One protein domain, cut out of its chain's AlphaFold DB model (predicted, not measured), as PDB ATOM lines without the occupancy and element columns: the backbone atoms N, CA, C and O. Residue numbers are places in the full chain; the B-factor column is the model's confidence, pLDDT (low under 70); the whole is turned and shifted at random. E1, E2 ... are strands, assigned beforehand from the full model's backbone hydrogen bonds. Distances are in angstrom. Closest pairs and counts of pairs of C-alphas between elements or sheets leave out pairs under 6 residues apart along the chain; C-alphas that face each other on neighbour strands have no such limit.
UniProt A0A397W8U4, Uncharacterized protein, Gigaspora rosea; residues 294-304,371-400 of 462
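This is residues 294 to 304 and 371 to 400 of the 462 residues of an uncharacterized protein of Gigaspora rosea (UniProt A0A397W8U4). This domain has little regular structure: a small two-stranded antiparallel ribbon, E1 beside E2, runs through the middle, with long loops at both ends of E2. Residues 371 to 382 loop before E2 and residues 388 to 400 after it. The 41 printed residues hold E1 then E2, with no named helix; the class is all strand, with 10 residues in named elements. The whole is compact, with a radius of gyration of the C-alphas of 10.0 A and spans of 25 by 18 by 16 A.

E1, residues 296 to 300, and E2, residues 383 to 387, are antiparallel neighbours at 141 degrees between their directions. C-alphas 298 and 385 face each other at 4.6 A. N 297 and O 386 are within hydrogen-bond range at 2.9 A, as are N 384 and O 299 at 2.8 A.

E1 begins at C-alpha 296 (-36.524, -18.249, 2.455) and is 13.3 A long. E2 is 13.5 A long and ends at C-alpha 387 (-38.091, -14.006, 0.330).

The C-alphas farthest apart, of Gly 375 and Thr 398, are 28.5 A apart. Residues 305 to 370 are not printed; C-alphas 304 and 371 are 14.8 A apart across this cut, which the link from E1 to E2 spans. Mean pLDDT of the printed part is 73.9; residues 301 to 304, 371 to 373, 375 to 382 and 397 are under 70.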
ATOM      1  N   GLY A 294     -43.345 -15.145   2.607       78.94
ATOM      2  CA  GLY A 294     -42.881 -16.298   1.839       78.94
ATOM      3  C   GLY A 294     -41.742 -17.057   2.529       78.94
ATOM      4  O   GLY A 294     -41.092 -16.511   3.421       78.94
ATOM      5  N   PRO A 295     -41.456 -18.297   2.099       77.94
ATOM      6  CA  PRO A 295     -40.274 -19.028   2.543       77.94
ATOM      7  C   PRO A 295     -38.973 -18.326   2.119       77.94
ATOM      8  O   PRO A 295     -38.944 -17.520   1.181       77.94
ATOM      9  N   ILE A 296     -37.884 -18.670   2.813       79.75
ATOM     10  CA  ILE A 296     -36.524 -18.249   2.455       79.75
ATOM     11  C   ILE A 296     -36.057 -19.061   1.246       79.75
ATOM     12  O   ILE A 296     -36.122 -20.289   1.273       79.75
ATOM     13  N   VAL A 297     -35.512 -18.390   0.235       81.06
ATOM     14  CA  VAL A 297     -34.683 -19.002  -0.813       81.06
ATOM     15  C   VAL A 297     -33.288 -18.394  -0.809       81.06
ATOM     16  O   VAL A 297     -33.101 -17.237  -0.435       81.06
ATOM     17  N   CYS A 298     -32.306 -19.185  -1.224       75.00
ATOM     18  CA  CYS A 298     -30.926 -18.750  -1.396       75.00
ATOM     19  C   CYS A 298     -30.634 -18.640  -2.892       75.00
ATOM     20  O   CYS A 298     -30.713 -19.645  -3.593       75.00
ATOM     21  N   VAL A 299     -30.282 -17.438  -3.347       78.19
ATOM     22  CA  VAL A 299     -29.862 -17.151  -4.729       78.19
ATOM     23  C   VAL A 299     -28.454 -16.560  -4.722       78.19
ATOM     24  O   VAL A 299     -27.972 -16.102  -3.682       78.19
ATOM     25  N   HIS A 300     -27.771 -16.553  -5.860       77.75
ATOM     26  CA  HIS A 300     -26.520 -15.830  -6.018       77.75
ATOM     27  C   HIS A 300     -26.772 -14.336  -6.254       77.75
ATOM     28  O   HIS A 300     -27.732 -13.909  -6.889       77.75
ATOM     29  N   SER A 301     -25.889 -13.506  -5.708       68.56
ATOM     30  CA  SER A 301     -25.867 -12.073  -5.979       68.56
ATOM     31  C   SER A 301     -25.125 -11.813  -7.289       68.56
ATOM     32  O   SER A 301     -23.903 -11.986  -7.341       68.56
ATOM     33  N   ASP A 302     -25.830 -11.315  -8.309       63.97
ATOM     34  CA  ASP A 302     -25.259 -10.921  -9.613       63.97
ATOM     35  C   ASP A 302     -24.038  -9.993  -9.484       63.97
ATOM     36  O   ASP A 302     -23.134  -9.999 -10.320       63.97
ATOM     37  N   LYS A 303     -23.962  -9.230  -8.385       53.31
ATOM     38  CA  LYS A 303     -22.843  -8.326  -8.077       53.31
ATOM     39  C   LYS A 303     -21.491  -9.030  -7.907       53.31
ATOM     40  O   LYS A 303     -20.474  -8.348  -7.939       53.31
ATOM     41  N   PHE A 304     -21.453 -10.353  -7.735       48.28
ATOM     42  CA  PHE A 304     -20.202 -11.122  -7.675       48.28
ATOM     43  C   PHE A 304     -19.716 -11.651  -9.036       48.28
ATOM     44  O   PHE A 304     -18.609 -12.179  -9.108       48.28
ATOM     45  N   CYS A 371     -27.627 -23.786  -2.085       63.28
ATOM     46  CA  CYS A 371     -28.175 -22.687  -2.879       63.28
ATOM     47  C   CYS A 371     -28.728 -23.221  -4.209       63.28
ATOM     48  O   CYS A 371     -28.017 -23.927  -4.928       63.28
ATOM     49  N   SER A 372     -29.967 -22.857  -4.560       64.19
ATOM     50  CA  SER A 372     -30.692 -23.439  -5.704       64.19
ATOM     51  C   SER A 372     -30.045 -23.170  -7.064       64.19
ATOM     52  O   SER A 372     -30.346 -23.864  -8.028       64.19
ATOM     53  N   GLU A 373     -29.157 -22.179  -7.145       65.12
ATOM     54  CA  GLU A 373     -28.470 -21.789  -8.381       65.12
ATOM     55  C   GLU A 373     -27.054 -22.366  -8.511       65.12
ATOM     56  O   GLU A 373     -26.546 -22.477  -9.624       65.12
ATOM     57  N   CYS A 374     -26.396 -22.737  -7.403       70.56
ATOM     58  CA  CYS A 374     -24.990 -23.163  -7.431       70.56
ATOM     59  C   CYS A 374     -24.692 -24.507  -6.745       70.56
ATOM     60  O   CYS A 374     -23.567 -24.989  -6.855       70.56
ATOM     61  N   GLY A 375     -25.653 -25.110  -6.036       66.12
ATOM     62  CA  GLY A 375     -25.490 -26.403  -5.352       66.12
ATOM     63  C   GLY A 375     -24.504 -26.392  -4.175       66.12
ATOM     64  O   GLY A 375     -24.154 -27.442  -3.649       66.12
ATOM     65  N   TYR A 376     -24.011 -25.221  -3.754       67.00
ATOM     66  CA  TYR A 376     -23.065 -25.109  -2.643       67.00
ATOM     67  C   TYR A 376     -23.739 -24.693  -1.333       67.00
ATOM     68  O   TYR A 376     -24.783 -24.044  -1.308       67.00
ATOM     69  N   ASN A 377     -23.067 -25.034  -0.232       62.50
ATOM     70  CA  ASN A 377     -23.404 -24.616   1.123       62.50
ATOM     71  C   ASN A 377     -23.445 -23.076   1.247       62.50
ATOM     72  O   ASN A 377     -22.519 -22.382   0.816       62.50
ATOM     73  N   TRP A 378     -24.504 -22.578   1.890       62.59
ATOM     74  CA  TRP A 378     -24.825 -21.173   2.184       62.59
ATOM     75  C   TRP A 378     -23.713 -20.314   2.819       62.59
ATOM     76  O   TRP A 378     -23.848 -19.093   2.851       62.59
ATOM     77  N   THR A 379     -22.618 -20.902   3.305       65.25
ATOM     78  CA  THR A 379     -21.440 -20.167   3.800       65.25
ATOM     79  C   THR A 379     -20.513 -19.634   2.699       65.25
ATOM     80  O   THR A 379     -19.589 -18.878   3.007       65.25
ATOM     81  N   LYS A 380     -20.711 -19.999   1.422       66.75
ATOM     82  CA  LYS A 380     -19.868 -19.495   0.326       66.75
ATOM     83  C   LYS A 380     -20.161 -18.023  -0.032       66.75
ATOM     84  O   LYS A 380     -21.328 -17.631  -0.094       66.75
ATOM     85  N   PRO A 381     -19.126 -17.215  -0.350       64.62
ATOM     86  CA  PRO A 381     -19.305 -15.846  -0.833       64.62
ATOM     87  C   PRO A 381     -20.229 -15.769  -2.055       64.62
ATOM     88  O   PRO A 381     -20.110 -16.565  -2.985       64.62
ATOM     89  N   GLY A 382     -21.132 -14.788  -2.054       68.69
ATOM     90  CA  GLY A 382     -22.079 -14.535  -3.145       68.69
ATOM     91  C   GLY A 382     -23.486 -15.100  -2.928       68.69
ATOM     92  O   GLY A 382     -24.419 -14.565  -3.521       68.69
ATOM     93  N   CYS A 383     -23.676 -16.092  -2.051       76.44
ATOM     94  CA  CYS A 383     -25.009 -16.564  -1.665       76.44
ATOM     95  C   CYS A 383     -25.744 -15.513  -0.811       76.44
ATOM     96  O   CYS A 383     -25.239 -15.082   0.225       76.44
ATOM     97  N   ILE A 384     -26.952 -15.127  -1.223       81.75
ATOM     98  CA  ILE A 384     -27.838 -14.203  -0.504       81.75
ATOM     99  C   ILE A 384     -29.199 -14.853  -0.243       81.75
ATOM    100  O   ILE A 384     -29.755 -15.551  -1.089       81.75
ATOM    101  N   LYS A 385     -29.765 -14.596   0.939       82.94
ATOM    102  CA  LYS A 385     -31.130 -15.015   1.274       82.94
ATOM    103  C   LYS A 385     -32.134 -14.000   0.741       82.94
ATOM    104  O   LYS A 385     -31.988 -12.804   1.003       82.94
ATOM    105  N   LYS A 386     -33.186 -14.474   0.084       85.38
ATOM    106  CA  LYS A 386     -34.343 -13.690  -0.358       85.38
ATOM    107  C   LYS A 386     -35.656 -14.319   0.113       85.38
ATOM    108  O   LYS A 386     -35.713 -15.506   0.425       85.38
ATOM    109  N   CYS A 387     -36.720 -13.525   0.149       86.38
ATOM    110  CA  CYS A 387     -38.091 -14.006   0.330       86.38
ATOM    111  C   CYS A 387     -38.727 -14.326  -1.029       86.38
ATOM    112  O   CYS A 387     -38.807 -13.444  -1.885       86.38
ATOM    113  N   VAL A 388     -39.244 -15.549  -1.206       82.81
ATOM    114  CA  VAL A 388     -39.885 -15.992  -2.467       82.81
ATOM    115  C   VAL A 388     -41.011 -15.058  -2.920       82.81
ATOM    116  O   VAL A 388     -41.197 -14.849  -4.112       82.81
ATOM    117  N   ASN A 389     -41.759 -14.476  -1.979       84.75
ATOM    118  CA  ASN A 389     -42.963 -13.706  -2.295       84.75
ATOM    119  C   ASN A 389     -42.690 -12.257  -2.748       84.75
ATOM    120  O   ASN A 389     -43.609 -11.577  -3.190       84.75
ATOM    121  N   CYS A 390     -41.463 -11.742  -2.594       84.62
ATOM    122  CA  CYS A 390     -41.142 -10.350  -2.948       84.62
ATOM    123  C   CYS A 390     -39.761 -10.128  -3.573       84.62
ATOM    124  O   CYS A 390     -39.426  -8.984  -3.874       84.62
ATOM    125  N   ASP A 391     -38.946 -11.180  -3.695       84.56
ATOM    126  CA  ASP A 391     -37.566 -11.162  -4.198       84.56
ATOM    127  C   ASP A 391     -36.600 -10.198  -3.458       84.56
ATOM    128  O   ASP A 391     -35.482  -9.922  -3.897       84.56
ATOM    129  N   LYS A 392     -36.989  -9.702  -2.277       86.25
ATOM    130  CA  LYS A 392     -36.139  -8.849  -1.435       86.25
ATOM    131  C   LYS A 392     -35.250  -9.666  -0.500       86.25
ATOM    132  O   LYS A 392     -35.614 -10.764  -0.078       86.25
ATOM    133  N   LEU A 393     -34.112  -9.076  -0.123       83.94
ATOM    134  CA  LEU A 393     -33.155  -9.642   0.833       83.94
ATOM    135  C   LEU A 393     -33.802  -9.937   2.195       83.94
ATOM    136  O   LEU A 393     -34.464  -9.077   2.779       83.94
ATOM    137  N   TRP A 394     -33.555 -11.138   2.719       80.44
ATOM    138  CA  TRP A 394     -34.156 -11.615   3.966       80.44
ATOM    139  C   TRP A 394     -33.633 -10.870   5.197       80.44
ATOM    140  O   TRP A 394     -34.412 -10.368   5.999       80.44
ATOM    141  N   ASP A 395     -32.308 -10.744   5.308       78.69
ATOM    142  CA  ASP A 395     -31.626 -10.187   6.485       78.69
ATOM    143  C   ASP A 395     -31.568  -8.636   6.474       78.69
ATOM    144  O   ASP A 395     -30.828  -8.015   7.235       78.69
ATOM    145  N   SER A 396     -32.333  -7.979   5.590       77.44
ATOM    146  CA  SER A 396     -32.336  -6.522   5.411       77.44
ATOM    147  C   SER A 396     -33.533  -5.881   6.121       77.44
ATOM    148  O   SER A 396     -34.671  -5.966   5.664       77.44
ATOM    149  N   SER A 397     -33.262  -5.180   7.227       67.12
ATOM    150  CA  SER A 397     -34.272  -4.554   8.104       67.12
ATOM    151  C   SER A 397     -35.210  -3.555   7.411       67.12
ATOM    152  O   SER A 397     -36.318  -3.320   7.890       67.12
ATOM    153  N   THR A 398     -34.804  -2.993   6.271       72.81
ATOM    154  CA  THR A 398     -35.582  -2.037   5.467       72.81
ATOM    155  C   THR A 398     -36.414  -2.685   4.354       72.81
ATOM    156  O   THR A 398     -37.205  -2.003   3.708       72.81
ATOM    157  N   ASN A 399     -36.267  -3.992   4.112       79.56
ATOM    158  CA  ASN A 399     -36.704  -4.656   2.878       79.56
ATOM    159  C   ASN A 399     -37.707  -5.798   3.101       79.56
ATOM    160  O   ASN A 399     -37.724  -6.787   2.374       79.56
ATOM    161  N   ASN A 400     -38.590  -5.641   4.078       83.81
ATOM    162  CA  ASN A 400     -39.631  -6.616   4.395       83.81
ATOM    163  C   ASN A 400     -40.756  -6.661   3.334       83.81
ATOM    164  O   ASN A 400     -40.911  -5.729   2.531       83.81
TER     165      ASN A 400